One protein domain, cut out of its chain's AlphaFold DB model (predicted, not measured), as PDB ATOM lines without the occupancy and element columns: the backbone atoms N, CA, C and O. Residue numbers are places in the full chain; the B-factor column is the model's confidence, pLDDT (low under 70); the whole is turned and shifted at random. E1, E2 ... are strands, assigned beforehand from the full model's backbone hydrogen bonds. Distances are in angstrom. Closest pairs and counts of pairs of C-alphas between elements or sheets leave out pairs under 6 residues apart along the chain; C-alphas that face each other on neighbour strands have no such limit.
ATOM      1  N   ARG A  13     -12.374   8.380 -16.948       98.25
ATOM      2  CA  ARG A  13     -12.580   9.620 -17.709       98.25
ATOM      3  C   ARG A  13     -11.847   9.538 -19.043       98.25
ATOM      4  O   ARG A  13     -10.631   9.380 -19.059       98.25
ATOM      5  N   ILE A  14     -12.579   9.667 -20.146       98.31
ATOM      6  CA  ILE A  14     -12.034   9.701 -21.509       98.31
ATOM      7  C   ILE A  14     -12.372  11.060 -22.115       98.31
ATOM      8  O   ILE A  14     -13.543  11.405 -22.220       98.31
ATOM      9  N   SER A  15     -11.353  11.813 -22.534       98.56
ATOM     10  CA  SER A  15     -11.517  13.058 -23.288       98.56
ATOM     11  C   SER A  15     -10.724  12.966 -24.587       98.56
ATOM     12  O   SER A  15      -9.519  12.712 -24.554       98.56
ATOM     13  N   THR A  16     -11.395  13.087 -25.731       98.50
ATOM     14  CA  THR A  16     -10.792  12.819 -27.047       98.50
ATOM     15  C   THR A  16     -11.477  13.597 -28.174       98.50
ATOM     16  O   THR A  16     -12.558  14.159 -28.005       98.50
ATOM     17  N   GLY A  17     -10.859  13.620 -29.357       98.44
ATOM     18  CA  GLY A  17     -11.520  14.062 -30.585       98.44
ATOM     19  C   GLY A  17     -12.621  13.085 -31.004       98.44
ATOM     20  O   GLY A  17     -13.777  13.473 -31.097       98.44
ATOM     21  N   SER A  18     -12.267  11.812 -31.178       98.50
ATOM     22  CA  SER A  18     -13.204  10.714 -31.444       98.50
ATOM     23  C   SER A  18     -12.815   9.487 -30.619       98.50
ATOM     24  O   SER A  18     -11.643   9.319 -30.267       98.50
ATOM     25  N   LEU A  19     -13.783   8.623 -30.324       98.50
ATOM     26  CA  LEU A  19     -13.578   7.339 -29.658       98.50
ATOM     27  C   LEU A  19     -14.112   6.214 -30.545       98.50
ATOM     28  O   LEU A  19     -15.259   6.256 -30.977       98.50
ATOM     29  N   SER A  20     -13.300   5.186 -30.770       98.44
ATOM     30  CA  SER A  20     -13.746   3.927 -31.364       98.44
ATOM     31  C   SER A  20     -13.364   2.792 -30.427       98.44
ATOM     32  O   SER A  20     -12.194   2.653 -30.065       98.44
ATOM     33  N   ALA A  21     -14.355   2.023 -30.002       97.81
ATOM     34  CA  ALA A  21     -14.213   0.938 -29.052       97.81
ATOM     35  C   ALA A  21     -14.936  -0.297 -29.595       97.81
ATOM     36  O   ALA A  21     -16.155  -0.301 -29.771       97.81
ATOM     37  N   THR A  22     -14.161  -1.344 -29.864       98.19
ATOM     38  CA  THR A  22     -14.649  -2.611 -30.411       98.19
ATOM     39  C   THR A  22     -14.218  -3.743 -29.493       98.19
ATOM     40  O   THR A  22     -13.030  -3.839 -29.187       98.19
ATOM     41  N   ASN A  23     -15.151  -4.602 -29.069       97.56
ATOM     42  CA  ASN A  23     -14.894  -5.654 -28.072       97.56
ATOM     43  C   ASN A  23     -14.267  -5.105 -26.774       97.56
ATOM     44  O   ASN A  23     -13.372  -5.719 -26.191       97.56
ATOM     45  N   ALA A  24     -14.682  -3.906 -26.360       97.31
ATOM     46  CA  ALA A  24     -14.085  -3.196 -25.238       97.31
ATOM     47  C   ALA A  24     -14.916  -3.342 -23.958       97.31
ATOM     48  O   ALA A  24     -16.143  -3.410 -24.006       97.31
ATOM     49  N   TYR A  25     -14.232  -3.307 -22.814       96.19
ATOM     50  CA  TYR A  25     -14.838  -3.327 -21.484       96.19
ATOM     51  C   TYR A  25     -14.356  -2.113 -20.688       96.19
ATOM     52  O   TYR A  25     -13.176  -2.002 -20.356       96.19
ATOM     53  N   LEU A  26     -15.273  -1.196 -20.396       95.88
ATOM     54  CA  LEU A  26     -15.068  -0.034 -19.534       95.88
ATOM     55  C   LEU A  26     -15.868  -0.286 -18.257       95.88
ATOM     56  O   LEU A  26     -17.090  -0.206 -18.290       95.88
ATOM     57  N   ASN A  27     -15.195  -0.634 -17.159       93.19
ATOM     58  CA  ASN A  27     -15.861  -1.035 -15.922       93.19
ATOM     59  C   ASN A  27     -15.258  -0.340 -14.693       93.19
ATOM     60  O   ASN A  27     -14.039  -0.293 -14.536       93.19
ATOM     61  N   THR A  28     -16.126   0.181 -13.828       92.12
ATOM     62  CA  THR A  28     -15.776   0.840 -12.552       92.12
ATOM     63  C   THR A  28     -16.518   0.241 -11.351       92.12
ATOM     64  O   THR A  28     -16.585   0.851 -10.278       92.12
ATOM     65  N   GLY A  29     -17.119  -0.931 -11.542       83.75
ATOM     66  CA  GLY A  29     -17.904  -1.638 -10.546       83.75
ATOM     67  C   GLY A  29     -17.084  -2.123  -9.352       83.75
ATOM     68  O   GLY A  29     -15.855  -2.208  -9.392       83.75
ATOM     69  N   THR A  30     -17.782  -2.461  -8.272       80.69
ATOM     70  CA  THR A  30     -17.199  -3.025  -7.048       80.69
ATOM     71  C   THR A  30     -17.706  -4.448  -6.843       80.69
ATOM     72  O   THR A  30     -18.883  -4.734  -7.054       80.69
ATOM     73  N   ASN A  31     -16.816  -5.353  -6.419       75.62
ATOM     74  CA  ASN A  31     -17.172  -6.739  -6.082       75.62
ATOM     75  C   ASN A  31     -17.521  -6.930  -4.595       75.62
ATOM     76  O   ASN A  31     -18.061  -7.974  -4.239       75.62
ATOM     77  N   GLY A  32     -17.213  -5.953  -3.741       73.25
ATOM     78  CA  GLY A  32     -17.533  -5.956  -2.315       73.25
ATOM     79  C   GLY A  32     -18.346  -4.724  -1.912       73.25
ATOM     80  O   GLY A  32     -18.941  -4.062  -2.764       73.25
ATOM     81  N   GLU A  33     -18.378  -4.401  -0.622       75.94
ATOM     82  CA  GLU A  33     -19.063  -3.210  -0.116       75.94
ATOM     83  C   GLU A  33     -18.361  -1.921  -0.593       75.94
ATOM     84  O   GLU A  33     -17.149  -1.753  -0.441       75.94
ATOM     85  N   GLY A  34     -19.127  -0.982  -1.146       77.75
ATOM     86  CA  GLY A  34     -18.635   0.325  -1.579       77.75
ATOM     87  C   GLY A  34     -19.318   0.825  -2.847       77.75
ATOM     88  O   GLY A  34     -19.910   0.057  -3.610       77.75
ATOM     89  N   LYS A  35     -19.218   2.134  -3.084       82.12
ATOM     90  CA  LYS A  35     -19.819   2.800  -4.248       82.12
ATOM     91  C   LYS A  35     -19.057   2.441  -5.512       82.12
ATOM     92  O   LYS A  35     -17.828   2.507  -5.522       82.12
ATOM     93  N   ALA A  36     -19.769   2.145  -6.592       88.00
ATOM     94  CA  ALA A  36     -19.132   2.028  -7.895       88.00
ATOM     95  C   ALA A  36     -18.676   3.403  -8.413       88.00
ATOM     96  O   ALA A  36     -19.295   4.434  -8.130       88.00
ATOM     97  N   GLY A  37     -17.572   3.414  -9.160       92.56
ATOM     98  CA  GLY A  37     -17.052   4.630  -9.781       92.56
ATOM     99  C   GLY A  37     -17.895   5.058 -10.980       92.56
ATOM    100  O   GLY A  37     -18.721   4.296 -11.483       92.56
ATOM    101  N   ASN A  38     -17.679   6.270 -11.474       95.56
ATOM    102  CA  ASN A  38     -18.395   6.805 -12.632       95.56
ATOM    103  C   ASN A  38     -17.589   6.620 -13.920       95.56
ATOM    104  O   ASN A  38     -16.357   6.634 -13.904       95.56
ATOM    105  N   ILE A  39     -18.287   6.547 -15.052       98.19
ATOM    106  CA  ILE A  39     -17.673   6.585 -16.380       98.19
ATOM    107  C   ILE A  39     -18.115   7.865 -17.082       98.19
ATOM    108  O   ILE A  39     -19.307   8.113 -17.268       98.19
ATOM    109  N   ILE A  40     -17.146   8.687 -17.478       98.69
ATOM    110  CA  ILE A  40     -17.376   9.933 -18.208       98.69
ATOM    111  C   ILE A  40     -16.615   9.869 -19.527       98.69
ATOM    112  O   ILE A  40     -15.394   9.708 -19.538       98.69
ATOM    113  N   ILE A  41     -17.337  10.015 -20.635       98.69
ATOM    114  CA  ILE A  41     -16.780   9.998 -21.985       98.69
ATOM    115  C   ILE A  41     -17.168  11.297 -22.683       98.69
ATOM    116  O   ILE A  41     -18.345  11.562 -22.916       98.69
ATOM    117  N   ASP A  42     -16.162  12.093 -23.014       98.75
ATOM    118  CA  ASP A  42     -16.280  13.363 -23.717       98.75
ATOM    119  C   ASP A  42     -15.506  13.273 -25.035       98.75
ATOM    120  O   ASP A  42     -14.278  13.389 -25.066       98.75
ATOM    121  N   ALA A  43     -16.223  13.057 -26.135       98.62
ATOM    122  CA  ALA A  43     -15.665  13.138 -27.478       98.62
ATOM    123  C   ALA A  43     -16.121  14.433 -28.154       98.62
ATOM    124  O   ALA A  43     -17.280  14.826 -28.045       98.62
ATOM    125  N   LEU A  44     -15.235  15.103 -28.887       98.38
ATOM    126  CA  LEU A  44     -15.642  16.271 -29.671       98.38
ATOM    127  C   LEU A  44     -16.556  15.866 -30.838       98.38
ATOM    128  O   LEU A  44     -17.575  16.510 -31.081       98.38
ATOM    129  N   ASN A  45     -16.189  14.794 -31.537       98.56
ATOM    130  CA  ASN A  45     -16.790  14.328 -32.779       98.56
ATOM    131  C   ASN A  45     -17.574  13.035 -32.526       98.56
ATOM    132  O   ASN A  45     -18.658  13.083 -31.959       98.56
ATOM    133  N   ASP A  46     -17.036  11.879 -32.902       98.25
ATOM    134  CA  ASP A  46     -17.797  10.634 -32.937       98.25
ATOM    135  C   ASP A  46     -17.396   9.688 -31.812       98.25
ATOM    136  O   ASP A  46     -16.217   9.565 -31.465       98.25
ATOM    137  N   ILE A  47     -18.390   8.981 -31.279       98.81
ATOM    138  CA  ILE A  47     -18.194   7.789 -30.462       98.81
ATOM    139  C   ILE A  47     -18.799   6.604 -31.204       98.81
ATOM    140  O   ILE A  47     -19.982   6.619 -31.545       98.81
ATOM    141  N   THR A  48     -17.997   5.562 -31.391       98.81
ATOM    142  CA  THR A  48     -18.439   4.276 -31.925       98.81
ATOM    143  C   THR A  48     -18.158   3.181 -30.909       98.81
ATOM    144  O   THR A  48     -17.002   2.934 -30.566       98.81
ATOM    145  N   PHE A  49     -19.213   2.502 -30.472       98.69
ATOM    146  CA  PHE A  49     -19.142   1.249 -29.735       98.69
ATOM    147  C   PHE A  49     -19.607   0.095 -30.620       98.69
ATOM    148  O   PHE A  49     -20.674   0.147 -31.231       98.69
ATOM    149  N   ASN A  50     -18.815  -0.968 -30.671       98.50
ATOM    150  CA  ASN A  50     -19.192  -2.217 -31.318       98.50
ATOM    151  C   ASN A  50     -18.872  -3.379 -30.377       98.50
ATOM    152  O   ASN A  50     -17.731  -3.493 -29.918       98.50
ATOM    153  N   ARG A  51     -19.857  -4.221 -30.051       98.50
ATOM    154  CA  ARG A  51     -19.663  -5.378 -29.155       98.50
ATOM    155  C   ARG A  51     -19.002  -5.012 -27.828       98.50
ATOM    156  O   ARG A  51     -18.082  -5.686 -27.378       98.50
ATOM    157  N   SER A  52     -19.378  -3.872 -27.253       98.56
ATOM    158  CA  SER A  52     -18.688  -3.306 -26.091       98.56
ATOM    159  C   SER A  52     -19.584  -3.260 -24.858       98.56
ATOM    160  O   SER A  52     -20.810  -3.242 -24.954       98.56
ATOM    161  N   ASN A  53     -18.962  -3.219 -23.685       97.94
ATOM    162  CA  ASN A  53     -19.633  -3.049 -22.407       97.94
ATOM    163  C   ASN A  53     -19.072  -1.822 -21.682       97.94
ATOM    164  O   ASN A  53     -17.862  -1.704 -21.484       97.94
ATOM    165  N   VAL A  54     -19.962  -0.920 -21.278       97.69
ATOM    166  CA  VAL A  54     -19.657   0.246 -20.446       97.69
ATOM    167  C   VAL A  54     -20.510   0.130 -19.194       97.69
ATOM    168  O   VAL A  54     -21.729   0.245 -19.281       97.69
ATOM    169  N   SER A  55     -19.898  -0.147 -18.045       95.12
ATOM    170  CA  SER A  55     -20.647  -0.503 -16.840       95.12
ATOM    171  C   SER A  55     -20.074   0.050 -15.540       95.12
ATOM    172  O   SER A  55     -18.869   0.085 -15.305       95.12
ATOM    173  N   THR A  56     -20.969   0.439 -14.642       91.56
ATOM    174  CA  THR A  56     -20.654   0.958 -13.300       91.56
ATOM    175  C   THR A  56     -21.323   0.102 -12.216       91.56
ATOM    176  O   THR A  56     -21.680   0.595 -11.146       91.56
ATOM    177  N   ARG A  57     -21.543  -1.188 -12.499       80.81
ATOM    178  CA  ARG A  57     -22.377  -2.071 -11.680       80.81
ATOM    179  C   ARG A  57     -21.783  -2.342 -10.294       80.81
ATOM    180  O   ARG A  57     -20.640  -2.778 -10.183       80.81
ATOM    181  N   SER A  58     -22.575  -2.151  -9.241       78.88
ATOM    182  CA  SER A  58     -22.248  -2.562  -7.864       78.88
ATOM    183  C   SER A  58     -22.801  -3.959  -7.542       78.88
ATOM    184  O   SER A  58     -23.865  -4.345  -8.036       78.88
ATOM    185  N   ASN A  59     -22.080  -4.740  -6.726       74.19
ATOM    186  CA  ASN A  59     -22.465  -6.114  -6.365       74.19
ATOM    187  C   ASN A  59     -23.705  -6.181  -5.439       74.19
ATOM    188  O   ASN A  59     -24.123  -5.187  -4.854       74.19
ATOM    189  N   ILE A  60     -24.280  -7.378  -5.283       64.50
ATOM    190  CA  ILE A  60     -25.471  -7.703  -4.485       64.50
ATOM    191  C   ILE A  60     -25.337  -7.425  -2.986       64.50
ATOM    192  O   ILE A  60     -26.332  -7.169  -2.316       64.50
ATOM    193  N   SER A  61     -24.113  -7.417  -2.459       64.19
ATOM    194  CA  SER A  61     -23.831  -7.028  -1.074       64.19
ATOM    195  C   SER A  61     -23.701  -5.513  -0.888       64.19
ATOM    196  O   SER A  61     -23.689  -5.033   0.247       64.19
ATOM    197  N   ALA A  62     -23.626  -4.732  -1.973       64.81
ATOM    198  CA  ALA A  62     -23.504  -3.286  -1.884       64.81
ATOM    199  C   ALA A  62     -24.842  -2.658  -1.465       64.81
ATOM    200  O   ALA A  62     -25.833  -2.688  -2.191       64.81
ATOM    201  N   LYS A  63     -24.853  -2.025  -0.290       69.44
ATOM    202  CA  LYS A  63     -25.937  -1.127   0.156       69.44
ATOM    203  C   LYS A  63     -25.810   0.285  -0.425       69.44
ATOM    204  O   LYS A  63     -26.631   1.158  -0.160       69.44
ATOM    205  N   ASP A  64     -24.734   0.514  -1.165       73.06
ATOM    206  CA  ASP A  64     -24.352   1.791  -1.738       73.06
ATOM    207  C   ASP A  64     -24.894   1.966  -3.161       73.06
ATOM    208  O   ASP A  64     -25.208   1.005  -3.860       73.06
ATOM    209  N   ARG A  65     -24.981   3.226  -3.596       79.44
ATOM    210  CA  ARG A  65     -25.493   3.603  -4.918       79.44
ATOM    211  C   ARG A  65     -24.561   3.146  -6.050       79.44
ATOM    212  O   ARG A  65     -23.339   3.287  -5.934       79.44
ATOM    213  N   GLY A  66     -25.150   2.697  -7.159       83.19
ATOM    214  CA  GLY A  66     -24.444   2.450  -8.419       83.19
ATOM    215  C   GLY A  66     -23.799   3.720  -8.994       83.19
ATOM    216  O   GLY A  66     -24.238   4.844  -8.728       83.19
ATOM    217  N   GLY A  67     -22.733   3.556  -9.778       91.88
ATOM    218  CA  GLY A  67     -22.034   4.677 -10.413       91.88
ATOM    219  C   GLY A  67     -22.786   5.187 -11.643       91.88
ATOM    220  O   GLY A  67     -23.594   4.469 -12.222       91.88
ATOM    221  N   ASN A  68     -22.522   6.416 -12.082       95.62
ATOM    222  CA  ASN A  68     -23.208   7.000 -13.240       95.62
ATOM    223  C   ASN A  68     -22.387   6.850 -14.526       95.62
ATOM    224  O   ASN A  68     -21.153   6.897 -14.492       95.62
ATOM    225  N   ILE A  69     -23.075   6.775 -15.666       98.31
ATOM    226  CA  ILE A  69     -22.468   6.874 -16.999       98.31
ATOM    227  C   ILE A  69     -22.893   8.199 -17.634       98.31
ATOM    228  O   ILE A  69     -24.084   8.495 -17.743       98.31
ATOM    229  N   ARG A  70     -21.917   8.994 -18.081       98.75
ATOM    230  CA  ARG A  70     -22.142  10.227 -18.844       98.75
ATOM    231  C   ARG A  70     -21.393  10.176 -20.167       98.75
ATOM    232  O   ARG A  70     -20.169  10.053 -20.170       98.75
ATOM    233  N   ILE A  71     -22.113  10.332 -21.271       98.81
ATOM    234  CA  ILE A  71     -21.554  10.341 -22.626       98.81
ATOM    235  C   ILE A  71     -21.914  11.660 -23.301       98.81
ATOM    236  O   ILE A  71     -23.090  12.024 -23.344       98.81
ATOM    237  N   ASN A  72     -20.919  12.352 -23.860       98.88
ATOM    238  CA  ASN A  72     -21.148  13.480 -24.756       98.88
ATOM    239  C   ASN A  72     -20.331  13.341 -26.029       98.88
ATOM    240  O   ASN A  72     -19.147  12.998 -25.985       98.88
ATOM    241  N   SER A  73     -20.975  13.632 -27.156       98.81
ATOM    242  CA  SER A  73     -20.343  13.594 -28.471       98.81
ATOM    243  C   SER A  73     -21.060  14.465 -29.502       98.81
ATOM    244  O   SER A  73     -22.149  14.990 -29.268       98.81
ATOM    245  N   GLY A  74     -20.431  14.646 -30.661       98.62
ATOM    246  CA  GLY A  74     -21.096  15.057 -31.894       98.62
ATOM    247  C   GLY A  74     -22.094  13.999 -32.360       98.62
ATOM    248  O   GLY A  74     -23.286  14.279 -32.405       98.62
ATOM    249  N   SER A  75     -21.635  12.769 -32.603       98.81
ATOM    250  CA  SER A  75     -22.497  11.616 -32.921       98.81
ATOM    251  C   SER A  75     -22.155  10.390 -32.074       98.81
ATOM    252  O   SER A  75     -21.042  10.261 -31.554       98.81
ATOM    253  N   LEU A  76     -23.118   9.482 -31.914       98.88
ATOM    254  CA  LEU A  76     -22.956   8.218 -31.192       98.88
ATOM    255  C   LEU A  76     -23.541   7.064 -32.007       98.88
ATOM    256  O   LEU A  76     -24.725   7.069 -32.347       98.88
ATOM    257  N   SER A  77     -22.729   6.045 -32.260       98.88
ATOM    258  CA  SER A  77     -23.174   4.756 -32.783       98.88
ATOM    259  C   SER A  77     -22.809   3.656 -31.797       98.88
ATOM    260  O   SER A  77     -21.667   3.569 -31.352       98.88
ATOM    261  N   ALA A  78     -23.783   2.825 -31.448       98.69
ATOM    262  CA  ALA A  78     -23.596   1.669 -30.591       98.69
ATOM    263  C   ALA A  78     -24.300   0.464 -31.219       98.69
ATOM    264  O   ALA A  78     -25.497   0.505 -31.513       98.69
ATOM    265  N   THR A  79     -23.525  -0.588 -31.466       98.81
ATOM    266  CA  THR A  79     -23.994  -1.845 -32.053       98.81
ATOM    267  C   THR A  79     -23.587  -3.000 -31.158       98.81
ATOM    268  O   THR A  79     -22.419  -3.050 -30.753       98.81
ATOM    269  N   GLU A  80     -24.508  -3.909 -30.836       98.56
ATOM    270  CA  GLU A  80     -24.231  -5.056 -29.951       98.56
ATOM    271  C   GLU A  80     -23.614  -4.599 -28.611       98.56
ATOM    272  O   GLU A  80     -22.666  -5.191 -28.101       98.56
ATOM    273  N   THR A  81     -24.052  -3.450 -28.083       98.56
ATOM    274  CA  THR A  81     -23.376  -2.750 -26.978       98.56
ATOM    275  C   THR A  81     -24.273  -2.631 -25.755       98.56
ATOM    276  O   THR A  81     -25.468  -2.364 -25.864       98.56
ATOM    277  N   SER A  82     -23.671  -2.776 -24.575       98.31
ATOM    278  CA  SER A  82     -24.336  -2.591 -23.288       98.31
ATOM    279  C   SER A  82     -23.804  -1.355 -22.559       98.31
ATOM    280  O   SER A  82     -22.590  -1.204 -22.394       98.31
ATOM    281  N   LEU A  83     -24.718  -0.486 -22.123       98.00
ATOM    282  CA  LEU A  83     -24.467   0.625 -21.206       98.00
ATOM    283  C   LEU A  83     -25.254   0.360 -19.920       98.00
ATOM    284  O   LEU A  83     -26.482   0.361 -19.958       98.00
ATOM    285  N   ASP A  84     -24.568   0.107 -18.809       95.19
ATOM    286  CA  ASP A  84     -25.201  -0.458 -17.614       95.19
ATOM    287  C   ASP A  84     -24.775   0.240 -16.316       95.19
ATOM    288  O   ASP A  84     -23.623   0.151 -15.884       95.19
ATOM    289  N   THR A  85     -25.728   0.901 -15.662       94.00
ATOM    290  CA  THR A  85     -25.563   1.530 -14.341       94.00
ATOM    291  C   THR A  85     -26.310   0.802 -13.226       94.00
ATOM    292  O   THR A  85     -26.532   1.366 -12.147       94.00
ATOM    293  N   SER A  86     -26.723  -0.443 -13.480       88.38
ATOM    294  CA  SER A  86     -27.509  -1.237 -12.542       88.38
ATOM    295  C   SER A  86     -26.787  -1.524 -11.225       88.38
ATOM    296  O   SER A  86     -25.564  -1.461 -11.110       88.38
ATOM    297  N   THR A  87     -27.563  -1.882 -10.209       87.44
ATOM    298  CA  THR A  87     -27.052  -2.365  -8.923       87.44
ATOM    299  C   THR A  87     -27.647  -3.724  -8.597       87.44
ATOM    300  O   THR A  87     -28.841  -3.978  -8.791       87.44
ATOM    301  N   GLY A  88     -26.792  -4.628  -8.118       79.38
ATOM    302  CA  GLY A  88     -27.221  -5.921  -7.605       79.38
ATOM    303  C   GLY A  88     -27.822  -5.836  -6.203       79.38
ATOM    304  O   GLY A  88     -28.607  -6.707  -5.855       79.38
ATOM    305  N   GLY A  89     -27.413  -4.854  -5.392       77.88
ATOM    306  CA  GLY A  89     -27.701  -4.798  -3.953       77.88
ATOM    307  C   GLY A  89     -28.825  -3.837  -3.575       77.88
ATOM    308  O   GLY A  89     -29.633  -3.476  -4.429       77.88
ATOM    309  N   GLU A  90     -28.899  -3.462  -2.292       80.50
ATOM    310  CA  GLU A  90     -29.989  -2.644  -1.715       80.50
ATOM    311  C   GLU A  90     -29.878  -1.135  -2.028       80.50
ATOM    312  O   GLU A  90     -30.693  -0.328  -1.565       80.50
ATOM    313  N   GLY A  91     -28.828  -0.729  -2.744       83.31
ATOM    314  CA  GLY A  91     -28.626   0.654  -3.159       83.31
ATOM    315  C   GLY A  91     -29.517   1.079  -4.327       83.31
ATOM    316  O   GLY A  91     -30.076   0.262  -5.055       83.31
ATOM    317  N   ASP A  92     -29.606   2.390  -4.550       88.25
ATOM    318  CA  ASP A  92     -30.199   2.931  -5.776       88.25
ATOM    319  C   ASP A  92     -29.263   2.676  -6.972       88.25
ATOM    320  O   ASP A  92     -28.033   2.717  -6.837       88.25
ATOM    321  N   ALA A  93     -29.819   2.460  -8.162       91.19
ATOM    322  CA  ALA A  93     -29.016   2.382  -9.377       91.19
ATOM    323  C   ALA A  93     -28.413   3.757  -9.735       91.19
ATOM    324  O   ALA A  93     -28.906   4.825  -9.340       91.19
ATOM    325  N   GLY A  94     -27.302   3.742 -10.470       93.44
ATOM    326  CA  GLY A  94     -26.722   4.967 -11.016       93.44
ATOM    327  C   GLY A  94     -27.526   5.464 -12.210       93.44
ATOM    328  O   GLY A  94     -28.232   4.688 -12.830       93.44
ATOM    329  N   SER A  95     -27.428   6.743 -12.554       95.31
ATOM    330  CA  SER A  95     -28.114   7.322 -13.713       95.31
ATOM    331  C   SER A  95     -27.260   7.247 -14.977       95.31
ATOM    332  O   SER A  95     -26.025   7.303 -14.923       95.31
ATOM    333  N   LEU A  96     -27.929   7.227 -16.127       98.00
ATOM    334  CA  LEU A  96     -27.302   7.252 -17.440       98.00
ATOM    335  C   LEU A  96     -27.716   8.516 -18.198       98.00
ATOM    336  O   LEU A  96     -28.900   8.798 -18.378       98.00
ATOM    337  N   ILE A  97     -26.726   9.295 -18.632       98.75
ATOM    338  CA  ILE A  97     -26.930  10.566 -19.334       98.75
ATOM    339  C   ILE A  97     -26.158  10.536 -20.651       98.75
ATOM    340  O   ILE A  97     -24.927  10.467 -20.657       98.75
ATOM    341  N   ILE A  98     -26.876  10.641 -21.767       98.81
ATOM    342  CA  ILE A  98     -26.314  10.701 -23.118       98.81
ATOM    343  C   ILE A  98     -26.728  12.025 -23.758       98.81
ATOM    344  O   ILE A  98     -27.907  12.234 -24.037       98.81
ATOM    345  N   ASN A  99     -25.757  12.899 -24.027       98.88
ATOM    346  CA  ASN A  99     -25.981  14.158 -24.735       98.88
ATOM    347  C   ASN A  99     -25.188  14.165 -26.038       98.88
ATOM    348  O   ASN A  99     -23.967  14.323 -26.043       98.88
ATOM    349  N   VAL A 100     -25.876  14.009 -27.157       98.81
ATOM    350  CA  VAL A 100     -25.241  13.889 -28.469       98.81
ATOM    351  C   VAL A 100     -25.743  15.009 -29.350       98.81
ATOM    352  O   VAL A 100     -26.944  15.212 -29.457       98.81
ATOM    353  N   ARG A 101     -24.841  15.771 -29.964       98.69
ATOM    354  CA  ARG A 101     -25.246  16.973 -30.700       98.69
ATOM    355  C   ARG A 101     -26.068  16.637 -31.928       98.69
ATOM    356  O   ARG A 101     -27.039  17.334 -32.153       98.69
ATOM    357  N   ASP A 102     -25.712  15.600 -32.677       98.69
ATOM    358  CA  ASP A 102     -26.261  15.317 -34.000       98.69
ATOM    359  C   ASP A 102     -27.141  14.066 -33.987       98.69
ATOM    360  O   ASP A 102     -28.366  14.174 -33.894       98.69
ATOM    361  N   LYS A 103     -26.548  12.872 -34.068       98.69
ATOM    362  CA  LYS A 103     -27.303  11.624 -34.216       98.69
ATOM    363  C   LYS A 103     -26.851  10.544 -33.244       98.69
ATOM    364  O   LYS A 103     -25.657  10.288 -33.096       98.69
ATOM    365  N   ILE A 104     -27.834   9.855 -32.676       98.88
ATOM    366  CA  ILE A 104     -27.671   8.602 -31.945       98.88
ATOM    367  C   ILE A 104     -28.223   7.450 -32.787       98.88
ATOM    368  O   ILE A 104     -29.331   7.531 -33.324       98.88
ATOM    369  N   SER A 105     -27.455   6.368 -32.887       98.81
ATOM    370  CA  SER A 105     -27.872   5.112 -33.511       98.81
ATOM    371  C   SER A 105     -27.562   3.940 -32.588       98.81
ATOM    372  O   SER A 105     -26.398   3.561 -32.451       98.81
ATOM    373  N   PHE A 106     -28.603   3.349 -32.006       98.81
ATOM    374  CA  PHE A 106     -28.534   2.085 -31.281       98.81
ATOM    375  C   PHE A 106     -29.034   0.943 -32.162       98.81
ATOM    376  O   PHE A 106     -30.098   1.034 -32.777       98.81
ATOM    377  N   ASN A 107     -28.251  -0.127 -32.234       98.69
ATOM    378  CA  ASN A 107     -28.609  -1.342 -32.947       98.69
ATOM    379  C   ASN A 107     -28.245  -2.552 -32.084       98.69
ATOM    380  O   ASN A 107     -27.098  -2.649 -31.650       98.69
ATOM    381  N   ASP A 108     -29.211  -3.424 -31.801       98.56
ATOM    382  CA  ASP A 108     -29.009  -4.608 -30.953       98.56
ATOM    383  C   ASP A 108     -28.285  -4.259 -29.636       98.56
ATOM    384  O   ASP A 108     -27.213  -4.760 -29.317       98.56
ATOM    385  N   SER A 109     -28.763  -3.226 -28.940       98.69
ATOM    386  CA  SER A 109     -28.066  -2.649 -27.784       98.69
ATOM    387  C   SER A 109     -28.951  -2.621 -26.547       98.69
ATOM    388  O   SER A 109     -30.180  -2.629 -26.629       98.69
ATOM    389  N   VAL A 110     -28.317  -2.577 -25.379       98.38
ATOM    390  CA  VAL A 110     -28.992  -2.617 -24.080       98.38
ATOM    391  C   VAL A 110     -28.520  -1.446 -23.229       98.38
ATOM    392  O   VAL A 110     -27.329  -1.303 -22.958       98.38
ATOM    393  N   ILE A 111     -29.454  -0.599 -22.813       98.25
ATOM    394  CA  ILE A 111     -29.209   0.581 -21.989       98.25
ATOM    395  C   ILE A 111     -29.997   0.396 -20.698       98.25
ATOM    396  O   ILE A 111     -31.225   0.495 -20.707       98.25
ATOM    397  N   THR A 112     -29.304   0.097 -19.604       95.62
ATOM    398  CA  THR A 112     -29.931  -0.323 -18.348       95.62
ATOM    399  C   THR A 112     -29.477   0.491 -17.156       95.62
ATOM    400  O   THR A 112     -28.321   0.892 -17.037       95.62
ATOM    401  N   SER A 113     -30.415   0.701 -16.242       93.69
ATOM    402  CA  SER A 113     -30.217   1.444 -15.005       93.69
ATOM    403  C   SER A 113     -31.053   0.832 -13.872       93.69
ATOM    404  O   SER A 113     -31.701   1.540 -13.095       93.69
ATOM    405  N   ASP A 114     -31.075  -0.500 -13.821       89.12
ATOM    406  CA  ASP A 114     -31.991  -1.287 -12.993       89.12
ATOM    407  C   ASP A 114     -31.521  -1.440 -11.536       89.12
ATOM    408  O   ASP A 114     -30.319  -1.492 -11.256       89.12
ATOM    409  N   SER A 115     -32.464  -1.594 -10.600       88.00
ATOM    410  CA  SER A 115     -32.166  -2.039  -9.226       88.00
ATOM    411  C   SER A 115     -32.710  -3.444  -8.970       88.00
ATOM    412  O   SER A 115     -33.873  -3.733  -9.260       88.00
ATOM    413  N   SER A 116     -31.859  -4.331  -8.440       79.81
ATOM    414  CA  SER A 116     -32.160  -5.768  -8.383       79.81
ATOM    415  C   SER A 116     -32.854  -6.226  -7.092       79.81
ATOM    416  O   SER A 116     -33.570  -7.230  -7.107       79.81
ATOM    417  N   THR A 117     -32.639  -5.532  -5.971       79.00
ATOM    418  CA  THR A 117     -33.196  -5.923  -4.663       79.00
ATOM    419  C   THR A 117     -34.043  -4.794  -4.091       79.00
ATOM    420  O   THR A 117     -35.155  -4.570  -4.550       79.00
ATOM    421  N   ARG A 118     -33.535  -4.055  -3.115       76.06
ATOM    422  CA  ARG A 118     -34.163  -2.857  -2.575       76.06
ATOM    423  C   ARG A 118     -33.517  -1.635  -3.221       76.06
ATOM    424  O   ARG A 118     -32.327  -1.656  -3.488       76.06
ATOM    425  N   GLY A 119     -34.279  -0.577  -3.467       81.94
ATOM    426  CA  GLY A 119     -33.733   0.676  -4.004       81.94
ATOM    427  C   GLY A 119     -34.377   1.104  -5.314       81.94
ATOM    428  O   GLY A 119     -35.136   0.369  -5.943       81.94
ATOM    429  N   LYS A 120     -34.133   2.352  -5.694       87.44
ATOM    430  CA  LYS A 120     -34.756   2.958  -6.868       87.44
ATOM    431  C   LYS A 120     -33.979   2.637  -8.137       87.44
ATOM    432  O   LYS A 120     -32.746   2.626  -8.133       87.44
ATOM    433  N   GLY A 121     -34.710   2.445  -9.231       89.56
ATOM    434  CA  GLY A 121     -34.133   2.486 -10.571       89.56
ATOM    435  C   GLY A 121     -33.549   3.874 -10.846       89.56
ATOM    436  O   GLY A 121     -34.033   4.882 -10.326       89.56
ATOM    437  N   GLY A 122     -32.481   3.930 -11.630       93.75
ATOM    438  CA  GLY A 122     -31.834   5.189 -11.992       93.75
ATOM    439  C   GLY A 122     -32.515   5.845 -13.193       93.75
ATOM    440  O   GLY A 122     -33.240   5.214 -13.959       93.75
ATOM    441  N   ASP A 123     -32.314   7.147 -13.357       96.44
ATOM    442  CA  ASP A 123     -32.872   7.857 -14.509       96.44
ATOM    443  C   ASP A 123     -32.017   7.630 -15.765       96.44
ATOM    444  O   ASP A 123     -30.784   7.680 -15.704       96.44
ATOM    445  N   ILE A 124     -32.680   7.471 -16.911       98.31
ATOM    446  CA  ILE A 124     -32.054   7.421 -18.235       98.31
ATOM    447  C   ILE A 124     -32.470   8.666 -19.011       98.31
ATOM    448  O   ILE A 124     -33.652   8.881 -19.267       98.31
ATOM    449  N   ASN A 125     -31.495   9.483 -19.403       98.62
ATOM    450  CA  ASN A 125     -31.719  10.721 -20.144       98.62
ATOM    451  C   ASN A 125     -30.941  10.691 -21.458       98.62
ATOM    452  O   ASN A 125     -29.711  10.619 -21.453       98.62
ATOM    453  N   ILE A 126     -31.656  10.777 -22.579       98.81
ATOM    454  CA  ILE A 126     -31.081  10.740 -23.925       98.81
ATOM    455  C   ILE A 126     -31.490  12.011 -24.665       98.81
ATOM    456  O   ILE A 126     -32.668  12.223 -24.950       98.81
ATOM    457  N   THR A 127     -30.505  12.850 -24.988       98.88
ATOM    458  CA  THR A 127     -30.692  14.114 -25.710       98.88
ATOM    459  C   THR A 127     -29.957  14.082 -27.043       98.88
ATOM    460  O   THR A 127     -28.760  13.786 -27.070       98.88
ATOM    461  N   SER A 128     -30.654  14.386 -28.145       98.81
ATOM    462  CA  SER A 128     -30.036  14.503 -29.478       98.81
ATOM    463  C   SER A 128     -30.880  15.270 -30.493       98.81
ATOM    464  O   SER A 128     -31.983  15.701 -30.177       98.81
ATOM    465  N   ASN A 129     -30.388  15.450 -31.724       98.69
ATOM    466  CA  ASN A 129     -31.253  15.912 -32.812       98.69
ATOM    467  C   ASN A 129     -32.030  14.754 -33.429       98.69
ATOM    468  O   ASN A 129     -33.233  14.871 -33.645       98.69
ATOM    469  N   PHE A 130     -31.351  13.633 -33.667       98.75
ATOM    470  CA  PHE A 130     -31.945  12.422 -34.218       98.75
ATOM    471  C   PHE A 130     -31.595  11.207 -33.369       98.75
ATOM    472  O   PHE A 130     -30.425  10.986 -33.048       98.75
ATOM    473  N   LEU A 131     -32.591  10.368 -33.106       98.81
ATOM    474  CA  LEU A 131     -32.424   9.100 -32.406       98.81
ATOM    475  C   LEU A 131     -33.021   7.964 -33.233       98.81
ATOM    476  O   LEU A 131     -34.199   7.982 -33.582       98.81
ATOM    477  N   SER A 132     -32.208   6.949 -33.506       98.75
ATOM    478  CA  SER A 132     -32.662   5.687 -34.076       98.75
ATOM    479  C   SER A 132     -32.318   4.542 -33.133       98.75
ATOM    480  O   SER A 132     -31.171   4.416 -32.702       98.75
ATOM    481  N   MET A 133     -33.316   3.720 -32.822       98.62
ATOM    482  CA  MET A 133     -33.166   2.482 -32.068       98.62
ATOM    483  C   MET A 133     -33.728   1.336 -32.893       98.62
ATOM    484  O   MET A 133     -34.877   1.398 -33.330       98.62
ATOM    485  N   LYS A 134     -32.920   0.298 -33.092       98.69
ATOM    486  CA  LYS A 134     -33.347  -0.953 -33.712       98.69
ATOM    487  C   LYS A 134     -32.962  -2.123 -32.819       98.69
ATOM    488  O   LYS A 134     -31.802  -2.194 -32.417       98.69
ATOM    489  N   GLU A 135     -33.908  -3.012 -32.519       98.38
ATOM    490  CA  GLU A 135     -33.667  -4.199 -31.673       98.38
ATOM    491  C   GLU A 135     -33.012  -3.813 -30.332       98.38
ATOM    492  O   GLU A 135     -32.125  -4.482 -29.820       98.38
ATOM    493  N   THR A 136     -33.381  -2.652 -29.786       98.62
ATOM    494  CA  THR A 136     -32.700  -2.050 -28.634       98.62
ATOM    495  C   THR A 136     -33.618  -2.034 -27.424       98.62
ATOM    496  O   THR A 136     -34.808  -1.734 -27.534       98.62
ATOM    497  N   THR A 137     -33.047  -2.311 -26.253       98.44
ATOM    498  CA  THR A 137     -33.745  -2.216 -24.968       98.44
ATOM    499  C   THR A 137     -33.237  -1.025 -24.165       98.44
ATOM    500  O   THR A 137     -32.032  -0.863 -23.984       98.44
ATOM    501  N   VAL A 138     -34.161  -0.220 -23.645       98.00
ATOM    502  CA  VAL A 138     -33.908   0.832 -22.655       98.00
ATOM    503  C   VAL A 138     -34.720   0.502 -21.410       98.00
ATOM    504  O   VAL A 138     -35.947   0.471 -21.477       98.00
ATOM    505  N   ALA A 139     -34.061   0.247 -20.281       94.44
ATOM    506  CA  ALA A 139     -34.752  -0.143 -19.060       94.44
ATOM    507  C   ALA A 139     -34.154   0.478 -17.797       94.44
ATOM    508  O   ALA A 139     -32.944   0.612 -17.656       94.44
ATOM    509  N   ASN A 140     -35.016   0.867 -16.866       89.62
ATOM    510  CA  ASN A 140     -34.612   1.312 -15.531       89.62
ATOM    511  C   ASN A 140     -35.547   0.776 -14.445       89.62
ATOM    512  O   ASN A 140     -36.010   1.490 -13.547       89.62
ATOM    513  N   SER A 141     -35.851  -0.504 -14.596       85.06
ATOM    514  CA  SER A 141     -36.822  -1.227 -13.799       85.06
ATOM    515  C   SER A 141     -36.282  -1.556 -12.406       85.06
ATOM    516  O   SER A 141     -35.075  -1.540 -12.152       85.06
ATOM    517  N   THR A 142     -37.184  -1.896 -11.491       84.62
ATOM    518  CA  THR A 142     -36.824  -2.478 -10.191       84.62
ATOM    519  C   THR A 142     -37.384  -3.889 -10.076       84.62
ATOM    520  O   THR A 142     -38.566  -4.120 -10.346       84.62
ATOM    521  N   SER A 143     -36.546  -4.862  -9.702       76.94
ATOM    522  CA  SER A 143     -36.997  -6.247  -9.501       76.94
ATOM    523  C   SER A 143     -37.371  -6.597  -8.058       76.94
ATOM    524  O   SER A 143     -37.981  -7.640  -7.853       76.94
ATOM    525  N   GLY A 144     -37.064  -5.739  -7.080       73.94
ATOM    526  CA  GLY A 144     -37.565  -5.843  -5.702       73.94
ATOM    527  C   GLY A 144     -38.151  -4.515  -5.196       73.94
ATOM    528  O   GLY A 144     -38.566  -3.678  -5.999       73.94
ATOM    529  N   GLU A 145     -38.248  -4.329  -3.873       78.06
ATOM    530  CA  GLU A 145     -38.945  -3.174  -3.284       78.06
ATOM    531  C   GLU A 145     -38.263  -1.827  -3.623       78.06
ATOM    532  O   GLU A 145     -37.178  -1.502  -3.126       78.06
ATOM    533  N   GLY A 146     -38.932  -0.993  -4.423       82.44
ATOM    534  CA  GLY A 146     -38.427   0.317  -4.842       82.44
ATOM    535  C   GLY A 146     -39.124   0.869  -6.084       82.44
ATOM    536  O   GLY A 146     -39.674   0.124  -6.889       82.44
ATOM    537  N   ASN A 147     -39.116   2.194  -6.244       87.38
ATOM    538  CA  ASN A 147     -39.702   2.838  -7.424       87.38
ATOM    539  C   ASN A 147     -38.738   2.758  -8.614       87.38
ATOM    540  O   ASN A 147     -37.537   2.974  -8.435       87.38
ATOM    541  N   ALA A 148     -39.257   2.546  -9.820       90.06
ATOM    542  CA  ALA A 148     -38.465   2.712 -11.036       90.06
ATOM    543  C   ALA A 148     -38.073   4.188 -11.246       90.06
ATOM    544  O   ALA A 148     -38.760   5.108 -10.784       90.06
ATOM    545  N   GLY A 149     -36.931   4.403 -11.904       91.81
ATOM    546  CA  GLY A 149     -36.483   5.741 -12.311       91.81
ATOM    547  C   GLY A 149     -37.271   6.235 -13.521       91.81
ATOM    548  O   GLY A 149     -38.120   5.522 -14.026       91.81
ATOM    549  N   ASN A 150     -36.967   7.399 -14.084       94.81
ATOM    550  CA  ASN A 150     -37.628   7.892 -15.298       94.81
ATOM    551  C   ASN A 150     -36.761   7.701 -16.548       94.81
ATOM    552  O   ASN A 150     -35.535   7.801 -16.490       94.81
ATOM    553  N   VAL A 151     -37.412   7.485 -17.688       97.81
ATOM    554  CA  VAL A 151     -36.767   7.499 -19.004       97.81
ATOM    555  C   VAL A 151     -37.211   8.750 -19.750       97.81
ATOM    556  O   VAL A 151     -38.405   8.969 -19.954       97.81
ATOM    557  N   ILE A 152     -36.256   9.575 -20.167       98.38
ATOM    558  CA  ILE A 152     -36.517  10.809 -20.907       98.38
ATOM    559  C   ILE A 152     -35.750  10.778 -22.223       98.38
ATOM    560  O   ILE A 152     -34.518  10.739 -22.246       98.38
ATOM    561  N   PHE A 153     -36.495  10.859 -23.319       98.50
ATOM    562  CA  PHE A 153     -35.972  11.117 -24.652       98.50
ATOM    563  C   PHE A 153     -36.298  12.560 -25.024       98.50
ATOM    564  O   PHE A 153     -37.463  12.914 -25.189       98.50
ATOM    565  N   ASN A 154     -35.271  13.394 -25.151       98.38
ATOM    566  CA  ASN A 154     -35.389  14.777 -25.596       98.38
ATOM    567  C   ASN A 154     -34.699  14.924 -26.954       98.38
ATOM    568  O   ASN A 154     -33.496  15.183 -27.032       98.38
ATOM    569  N   VAL A 155     -35.442  14.678 -28.030       98.44
ATOM    570  CA  VAL A 155     -34.881  14.545 -29.376       98.44
ATOM    571  C   VAL A 155     -35.464  15.611 -30.282       98.44
ATOM    572  O   VAL A 155     -36.639  15.571 -30.592       98.44
ATOM    573  N   ARG A 156     -34.657  16.567 -30.737       97.69
ATOM    574  CA  ARG A 156     -35.170  17.771 -31.406       97.69
ATOM    575  C   ARG A 156     -35.974  17.481 -32.679       97.69
ATOM    576  O   ARG A 156     -37.058  18.027 -32.828       97.69
ATOM    577  N   ASP A 157     -35.456  16.650 -33.582       97.19
ATOM    578  CA  ASP A 157     -36.015  16.490 -34.929       97.19
ATOM    579  C   ASP A 157     -36.822  15.199 -35.096       97.19
ATOM    580  O   ASP A 157     -37.993  15.223 -35.483       97.19
ATOM    581  N   GLY A 158     -36.205  14.045 -34.850       96.69
ATOM    582  CA  GLY A 158     -36.824  12.780 -35.233       96.69
ATOM    583  C   GLY A 158     -36.379  11.584 -34.418       96.69
ATOM    584  O   GLY A 158     -35.184  11.359 -34.218       96.69
ATOM    585  N   ILE A 159     -37.365  10.790 -34.013       98.50
ATOM    586  CA  ILE A 159     -37.191   9.501 -33.356       98.50
ATOM    587  C   ILE A 159     -37.699   8.389 -34.272       98.50
ATOM    588  O   ILE A 159     -38.794   8.463 -34.831       98.50
ATOM    589  N   THR A 160     -36.918   7.320 -34.389       98.25
ATOM    590  CA  THR A 160     -37.363   6.050 -34.968       98.25
ATOM    591  C   THR A 160     -37.027   4.917 -34.016       98.25
ATOM    592  O   THR A 160     -35.849   4.639 -33.787       98.25
ATOM    593  N   PHE A 161     -38.053   4.262 -33.483       98.19
ATOM    594  CA  PHE A 161     -37.925   3.023 -32.728       98.19
ATOM    595  C   PHE A 161     -38.463   1.867 -33.562       98.19
ATOM    596  O   PHE A 161     -39.573   1.930 -34.090       98.19
ATOM    597  N   ASP A 162     -37.649   0.829 -33.691       97.94
ATOM    598  CA  ASP A 162     -37.903  -0.325 -34.537       97.94
ATOM    599  C   ASP A 162     -37.597  -1.605 -33.756       97.94
ATOM    600  O   ASP A 162     -36.474  -1.780 -33.275       97.94
ATOM    601  N   THR A 163     -38.600  -2.458 -33.553       97.75
ATOM    602  CA  THR A 163     -38.487  -3.707 -32.778       97.75
ATOM    603  C   THR A 163     -37.798  -3.473 -31.419       97.75
ATOM    604  O   THR A 163     -36.917  -4.219 -31.001       97.75
ATOM    605  N   SER A 164     -38.109  -2.355 -30.757       98.19
ATOM    606  CA  SER A 164     -37.406  -1.893 -29.552       98.19
ATOM    607  C   SER A 164     -38.294  -1.961 -28.309       98.19
ATOM    608  O   SER A 164     -39.520  -1.992 -28.400       98.19
ATOM    609  N   ASN A 165     -37.682  -1.982 -27.126       97.38
ATOM    610  CA  ASN A 165     -38.391  -2.063 -25.849       97.38
ATOM    611  C   ASN A 165     -37.930  -0.946 -24.913       97.38
ATOM    612  O   ASN A 165     -36.739  -0.826 -24.630       97.38
ATOM    613  N   ILE A 166     -38.867  -0.138 -24.424       97.06
ATOM    614  CA  ILE A 166     -38.628   0.854 -23.378       97.06
ATOM    615  C   ILE A 166     -39.445   0.466 -22.147       97.06
ATOM    616  O   ILE A 166     -40.677   0.453 -22.196       97.06
ATOM    617  N   ASN A 167     -38.763   0.179 -21.037       93.81
ATOM    618  CA  ASN A 167     -39.388  -0.300 -19.808       93.81
ATOM    619  C   ASN A 167     -38.965   0.508 -18.577       93.81
ATOM    620  O   ASN A 167     -37.795   0.553 -18.205       93.81
ATOM    621  N   SER A 168     -39.952   1.084 -17.905       91.88
ATOM    622  CA  SER A 168     -39.787   1.813 -16.652       91.88
ATOM    623  C   SER A 168     -40.729   1.268 -15.577       91.88
ATOM    624  O   SER A 168     -41.502   1.997 -14.958       91.88
ATOM    625  N   GLY A 169     -40.750  -0.055 -15.422       88.00
ATOM    626  CA  GLY A 169     -41.679  -0.755 -14.543       88.00
ATOM    627  C   GLY A 169     -41.061  -1.316 -13.264       88.00
ATOM    628  O   GLY A 169     -39.845  -1.318 -13.074       88.00
ATOM    629  N   THR A 170     -41.913  -1.837 -12.385       86.19
ATOM    630  CA  THR A 170     -41.497  -2.581 -11.186       86.19
ATOM    631  C   THR A 170     -42.063  -4.001 -11.208       86.19
ATOM    632  O   THR A 170     -43.215  -4.234 -11.602       86.19
ATOM    633  N   LEU A 171     -41.259  -4.976 -10.779       80.62
ATOM    634  CA  LEU A 171     -41.694  -6.371 -10.625       80.62
ATOM    635  C   LEU A 171     -42.222  -6.674  -9.216       80.62
ATOM    636  O   LEU A 171     -42.970  -7.632  -9.058       80.62
ATOM    637  N   ASP A 172     -41.883  -5.852  -8.219       82.69
ATOM    638  CA  ASP A 172     -42.360  -5.958  -6.832       82.69
ATOM    639  C   ASP A 172     -43.008  -4.631  -6.373       82.69
ATOM    640  O   ASP A 172     -43.410  -3.800  -7.201       82.69
ATOM    641  N   LYS A 173     -43.162  -4.423  -5.060       80.81
ATOM    642  CA  LYS A 173     -43.742  -3.212  -4.478       80.81
ATOM    643  C   LYS A 173     -42.944  -1.972  -4.868       80.81
ATOM    644  O   LYS A 173     -41.756  -1.856  -4.575       80.81
ATOM    645  N   GLY A 174     -43.629  -0.995  -5.438       83.12
ATOM    646  CA  GLY A 174     -43.010   0.232  -5.913       83.12
ATOM    647  C   GLY A 174     -43.887   0.929  -6.935       83.12
ATOM    648  O   GLY A 174     -44.819   0.338  -7.474       83.12
ATOM    649  N   LYS A 175     -43.612   2.207  -7.175       86.44
ATOM    650  CA  LYS A 175     -44.247   2.948  -8.264       86.44
ATOM    651  C   LYS A 175     -43.477   2.733  -9.563       86.44
ATOM    652  O   LYS A 175     -42.245   2.793  -9.554       86.44
ATOM    653  N   GLY A 176     -44.209   2.547 -10.657       87.69
ATOM    654  CA  GLY A 176     -43.656   2.600 -12.004       87.69
ATOM    655  C   GLY A 176     -43.062   3.983 -12.276       87.69
ATOM    656  O   GLY A 176     -43.503   4.995 -11.723       87.69
ATOM    657  N   GLY A 177     -42.026   4.017 -13.097       91.56
ATOM    658  CA  GLY A 177     -41.295   5.217 -13.465       91.56
ATOM    659  C   GLY A 177     -41.870   5.847 -14.720       91.56
ATOM    660  O   GLY A 177     -42.484   5.166 -15.535       91.56
ATOM    661  N   ASN A 178     -41.730   7.159 -14.899       94.12
ATOM    662  CA  ASN A 178     -42.337   7.818 -16.052       94.12
ATOM    663  C   ASN A 178     -41.458   7.685 -17.294       94.12
ATOM    664  O   ASN A 178     -40.236   7.826 -17.225       94.12
ATOM    665  N   ILE A 179     -42.098   7.517 -18.447       96.81
ATOM    666  CA  ILE A 179     -41.445   7.587 -19.753       96.81
ATOM    667  C   ILE A 179     -41.923   8.860 -20.439       96.81
ATOM    668  O   ILE A 179     -43.124   9.059 -20.603       96.81
ATOM    669  N   SER A 180     -40.998   9.735 -20.820       97.38
ATOM    670  CA  SER A 180     -41.302  10.968 -21.549       97.38
ATOM    671  C   SER A 180     -40.536  11.016 -22.864       97.38
ATOM    672  O   SER A 180     -39.314  10.881 -22.876       97.38
ATOM    673  N   ILE A 181     -41.254  11.211 -23.966       97.56
ATOM    674  CA  ILE A 181     -40.705  11.283 -25.321       97.56
ATOM    675  C   ILE A 181     -41.076  12.641 -25.911       97.56
ATOM    676  O   ILE A 181     -42.256  12.929 -26.098       97.56
ATOM    677  N   PHE A 182     -40.072  13.461 -26.208       97.50
ATOM    678  CA  PHE A 182     -40.228  14.771 -26.834       97.50
ATOM    679  C   PHE A 182     -39.524  14.773 -28.185       97.50
ATOM    680  O   PHE A 182     -38.318  14.510 -28.234       97.50
ATOM    681  N   SER A 183     -40.262  15.068 -29.260       96.75
ATOM    682  CA  SER A 183     -39.673  15.187 -30.600       96.75
ATOM    683  C   SER A 183     -40.526  15.912 -31.625       96.75
ATOM    684  O   SER A 183     -41.740  15.889 -31.538       96.75
ATOM    685  N   ASP A 184     -39.933  16.483 -32.672       96.69
ATOM    686  CA  ASP A 184     -40.728  16.987 -33.800       96.69
ATOM    687  C   ASP A 184     -41.476  15.853 -34.523       96.69
ATOM    688  O   ASP A 184     -42.652  16.000 -34.867       96.69
ATOM    689  N   SER A 185     -40.813  14.713 -34.729       95.44
ATOM    690  CA  SER A 185     -41.389  13.536 -35.382       95.44
ATOM    691  C   SER A 185     -41.065  12.235 -34.650       95.44
ATOM    692  O   SER A 185     -39.942  12.032 -34.191       95.44
ATOM    693  N   LEU A 186     -42.047  11.336 -34.578       96.50
ATOM    694  CA  LEU A 186     -41.928  10.039 -33.915       96.50
ATOM    695  C   LEU A 186     -42.433   8.915 -34.824       96.50
ATOM    696  O   LEU A 186     -43.566   8.951 -35.302       96.50
ATOM    697  N   SER A 187     -41.608   7.889 -35.019       96.38
ATOM    698  CA  SER A 187     -41.988   6.635 -35.667       96.38
ATOM    699  C   SER A 187     -41.740   5.460 -34.728       96.38
ATOM    700  O   SER A 187     -40.615   5.264 -34.267       96.38
ATOM    701  N   LEU A 188     -42.792   4.687 -34.455       95.25
ATOM    702  CA  LEU A 188     -42.747   3.459 -33.665       95.25
ATOM    703  C   LEU A 188     -43.166   2.284 -34.548       95.25
ATOM    704  O   LEU A 188     -44.301   2.256 -35.024       95.25
ATOM    705  N   ARG A 189     -42.264   1.321 -34.742       96.12
ATOM    706  CA  ARG A 189     -42.528   0.061 -35.443       96.12
ATOM    707  C   ARG A 189     -42.209  -1.106 -34.528       96.12
ATOM    708  O   ARG A 189     -41.100  -1.165 -33.999       96.12
ATOM    709  N   GLU A 190     -43.178  -1.994 -34.305       94.62
ATOM    710  CA  GLU A 190     -43.010  -3.189 -33.451       94.62
ATOM    711  C   GLU A 190     -42.374  -2.875 -32.079       94.62
ATOM    712  O   GLU A 190     -41.610  -3.658 -31.519       94.62
ATOM    713  N   THR A 191     -42.639  -1.677 -31.555       94.56
ATOM    714  CA  THR A 191     -41.982  -1.150 -30.358       94.56
ATOM    715  C   THR A 191     -42.923  -1.212 -29.167       94.56
ATOM    716  O   THR A 191     -44.095  -0.851 -29.268       94.56
ATOM    717  N   VAL A 192     -42.391  -1.627 -28.019       94.94
ATOM    718  CA  VAL A 192     -43.114  -1.670 -26.746       94.94
ATOM    719  C   VAL A 192     -42.624  -0.542 -25.845       94.94
ATOM    720  O   VAL A 192     -41.422  -0.383 -25.643       94.94
ATOM    721  N   VAL A 193     -43.557   0.221 -25.274       94.06
ATOM    722  CA  VAL A 193     -43.288   1.251 -24.261       94.06
ATOM    723  C   VAL A 193     -44.161   0.957 -23.047       94.06
ATOM    724  O   VAL A 193     -45.384   0.905 -23.171       94.06
ATOM    725  N   GLN A 194     -43.549   0.734 -21.886       92.38
ATOM    726  CA  GLN A 194     -44.254   0.258 -20.694       92.38
ATOM    727  C   GLN A 194     -43.723   0.877 -19.399       92.38
ATOM    728  O   GLN A 194     -42.526   1.065 -19.211       92.38
ATOM    729  N   SER A 195     -44.645   1.171 -18.488       89.06
ATOM    730  CA  SER A 195     -44.405   1.870 -17.222       89.06
ATOM    731  C   SER A 195     -45.268   1.235 -16.114       89.06
ATOM    732  O   SER A 195     -46.059   1.870 -15.420       89.06
ATOM    733  N   THR A 196     -45.222  -0.093 -16.033       85.56
ATOM    734  CA  THR A 196     -46.171  -0.901 -15.255       85.56
ATOM    735  C   THR A 196     -45.651  -1.242 -13.860       85.56
ATOM    736  O   THR A 196     -44.461  -1.159 -13.577       85.56
ATOM    737  N   THR A 197     -46.551  -1.660 -12.975       82.69
ATOM    738  CA  THR A 197     -46.219  -2.284 -11.689       82.69
ATOM    739  C   THR A 197     -46.843  -3.676 -11.659       82.69
ATOM    740  O   THR A 197     -47.980  -3.860 -12.094       82.69
ATOM    741  N   SER A 198     -46.096  -4.680 -11.193       76.88
ATOM    742  CA  SER A 198     -46.550  -6.083 -11.234       76.88
ATOM    743  C   SER A 198     -47.231  -6.555  -9.943       76.88
ATOM    744  O   SER A 198     -47.924  -7.570  -9.963       76.88
ATOM    745  N   ILE A 199     -47.053  -5.836  -8.821       77.12
ATOM    746  CA  ILE A 199     -47.622  -6.208  -7.512       77.12
ATOM    747  C   ILE A 199     -48.404  -5.050  -6.880       77.12
ATOM    748  O   ILE A 199     -49.619  -4.965  -7.037       77.12
ATOM    749  N   THR A 200     -47.749  -4.174  -6.111       71.81
ATOM    750  CA  THR A 200     -48.419  -3.099  -5.357       71.81
ATOM    751  C   THR A 200     -47.692  -1.776  -5.540       71.81
ATOM    752  O   THR A 200     -46.520  -1.650  -5.198       71.81
ATOM    753  N   GLY A 201     -48.419  -0.774  -6.023       69.50
ATOM    754  CA  GLY A 201     -47.931   0.578  -6.263       69.50
ATOM    755  C   GLY A 201     -48.483   1.127  -7.573       69.50
ATOM    756  O   GLY A 201     -48.942   0.370  -8.430       69.50
ATOM    757  N   ASP A 202     -48.489   2.448  -7.701       82.75
ATOM    758  CA  ASP A 202     -49.069   3.111  -8.867       82.75
ATOM    759  C   ASP A 202     -48.187   2.873 -10.100       82.75
ATOM    760  O   ASP A 202     -46.969   3.053 -10.030       82.75
ATOM    761  N   ALA A 203     -48.794   2.504 -11.229       84.31
ATOM    762  CA  ALA A 203     -48.118   2.554 -12.523       84.31
ATOM    763  C   ALA A 203     -47.615   3.980 -12.802       84.31
ATOM    764  O   ALA A 203     -48.207   4.964 -12.341       84.31
ATOM    765  N   GLY A 204     -46.517   4.092 -13.546       86.69
ATOM    766  CA  GLY A 204     -46.037   5.392 -13.989       86.69
ATOM    767  C   GLY A 204     -46.831   5.887 -15.198       86.69
ATOM    768  O   GLY A 204     -47.799   5.274 -15.653       86.69
ATOM    769  N   SER A 205     -46.435   7.047 -15.708       90.62
ATOM    770  CA  SER A 205     -47.057   7.665 -16.878       90.62
ATOM    771  C   SER A 205     -46.157   7.565 -18.102       90.62
ATOM    772  O   SER A 205     -44.938   7.717 -18.010       90.62
ATOM    773  N   ILE A 206     -46.775   7.383 -19.267       93.25
ATOM    774  CA  ILE A 206     -46.115   7.501 -20.566       93.25
ATOM    775  C   ILE A 206     -46.623   8.789 -21.211       93.25
ATOM    776  O   ILE A 206     -47.807   8.904 -21.520       93.25
ATOM    777  N   ASN A 207     -45.730   9.757 -21.388       92.75
ATOM    778  CA  ASN A 207     -46.016  11.038 -22.019       92.75
ATOM    779  C   ASN A 207     -45.268  11.115 -23.347       92.75
ATOM    780  O   ASN A 207     -44.041  11.048 -23.380       92.75
ATOM    781  N   ILE A 208     -46.009  11.276 -24.435       91.50
ATOM    782  CA  ILE A 208     -45.451  11.477 -25.769       91.50
ATOM    783  C   ILE A 208     -45.904  12.856 -26.230       91.50
ATOM    784  O   ILE A 208     -47.090  13.174 -26.159       91.50
ATOM    785  N   ASN A 209     -44.945  13.694 -26.604       87.94
ATOM    786  CA  ASN A 209     -45.190  15.046 -27.068       87.94
ATOM    787  C   ASN A 209     -44.449  15.266 -28.385       87.94
ATOM    788  O   ASN A 209     -43.236  15.512 -28.407       87.94
ATOM    789  N   GLU A 210     -45.211  15.167 -29.469       84.62
ATOM    790  CA  GLU A 210     -44.770  15.496 -30.809       84.62
ATOM    791  C   GLU A 210     -45.241  16.869 -31.295       84.62
ATOM    792  O   GLU A 210     -46.375  17.284 -31.065       84.62
ATOM    793  N   CYS A 211     -44.370  17.574 -32.024       68.75
ATOM    794  CA  CYS A 211     -44.709  18.882 -32.595       68.75
ATOM    795  C   CYS A 211     -45.227  18.821 -34.041       68.75
ATOM    796  O   CYS A 211     -45.872  19.775 -34.481       68.75
ATOM    797  N   LYS A 212     -44.957  17.747 -34.804       81.94
ATOM    798  CA  LYS A 212     -45.364  17.649 -36.222       81.94
ATOM    799  C   LYS A 212     -46.064  16.349 -36.599       81.94
ATOM    800  O   LYS A 212     -47.138  16.406 -37.193       81.94
ATOM    801  N   THR A 213     -45.456  15.184 -36.377       77.31
ATOM    802  CA  THR A 213     -46.003  13.921 -36.916       77.31
ATOM    803  C   THR A 213     -45.662  12.722 -36.038       77.31
ATOM    804  O   THR A 213     -44.490  12.488 -35.755       77.31
ATOM    805  N   ALA A 214     -46.674  11.928 -35.688       74.56
ATOM    806  CA  ALA A 214     -46.518  10.618 -35.061       74.56
ATOM    807  C   ALA A 214     -47.050   9.514 -35.989       74.56
ATOM    808  O   ALA A 214     -48.191   9.575 -36.448       74.56
ATOM    809  N   CYS A 215     -46.225   8.497 -36.248       70.56
ATOM    810  CA  CYS A 215     -46.588   7.286 -36.983       70.56
ATOM    811  C   CYS A 215     -46.380   6.068 -36.076       70.56
ATOM    812  O   CYS A 215     -45.257   5.802 -35.645       70.56
ATOM    813  N   ILE A 216     -47.448   5.319 -35.810       71.88
ATOM    814  CA  ILE A 216     -47.423   4.100 -34.993       71.88
ATOM    815  C   ILE A 216     -47.919   2.955 -35.881       71.88
ATOM    816  O   ILE A 216     -49.024   3.055 -36.420       71.88
ATOM    817  N   SER A 217     -47.102   1.916 -36.073       60.03
ATOM    818  CA  SER A 217     -47.405   0.766 -36.944       60.03
ATOM    819  C   SER A 217     -46.999  -0.565 -36.333       60.03
ATOM    820  O   SER A 217     -45.843  -0.646 -35.849       60.03
TER     821      SER A 217
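Overview. This is residues 13 to 217 of the 217 residues of an uncharacterized protein of Scytonema sp. UIC 10036 (UniProt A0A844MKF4). The chain is wound in stacked turns, a solenoid whose walls are parallel strands laid over one another from turn to turn. A large sheet folds round a corner to make two walls of each turn, the short strands E3, E6, E9, E12, E14, E16 and E18 make a third, and the long links, for instance residues 28 to 38, stack beside them at the far end of the turns. The printed part has 205 residues, with no named helix and 19 strands, E1 to E19 in chain order, and its class is all strand. The whole is compact, with a radius of gyration of the C-alphas of 16.2 A, and flat, spanning 44 by 40 by 21 A.

Along the chain. The large sheet holds E1 (13 to 16), E2 (19 to 22), E4 (39 to 43), E5 (46 to 50), E7 (69 to 73), E8 (75 to 79), E10 (96 to 100), E11 (103 to 107), E13 (124 to 134), E15 (151 to 162), E17 (179 to 189) and E19 (206 to 216). C-alpha 13 stands at (-12.580, 9.620, -17.709) and C-alpha 216 at (-47.423, 4.100, -34.993). E13 is 17.6 A long, E15 and E17 17.4 A each, and E19 14.9 A. The second sheet runs E3 (25 to 27), E6 (53 to 55), E9 (82 to 84), E12 (110 to 112), E14 (137 to 139), E16 (165 to 167), E18 (192 to 194).

Arrangement. The large sheet is branched and twisted, and its neighbour pairs are parallel. On one side of E13 lie E10, beside residues 124 to 128, and E11, beside residues 129 to 134; E15 lies on the other side. N 125 and O 96 are 2.9 A apart, as are N 104 and O 130, and N 126 and O 152, each within hydrogen-bond range. E13 bends by 119 degrees at residue 129, E15 by 125 at 157, E17 by 120 at 184 and E19 by 129 at 212. From E10 the neighbours run E7, E4, E1, and from E11 they run E8, E5, E2; E1 and E2 meet only through their link. From E15 they run E17, E19, with N 181 and O 207 2.9 A apart. In the second sheet, parallel throughout, N 26 of E3 and O 53 of E6 are 2.9 A apart. The two sheets form a sandwich, two sheets face to face, 7.8 A centre to centre where they face each other. The closest C-alphas of E18 and E19, those of Gln 194 and Ile 206, are 7.5 A apart.

Size, cuts and confidence. The C-alphas farthest apart, those of Gly 32 and Lys 212, are 49.8 A apart. The printed part has no cut and ends at the chain's last residue. The links E3 to E4, E6 to E7, E9 to E10, E12 to E13, E14 to E15, E16 to E17 and E18 to E19 are long; the others are tight. Mean pLDDT of the printed part is 91.4, with residues 60 to 63, 201, 211 and 217 under 70.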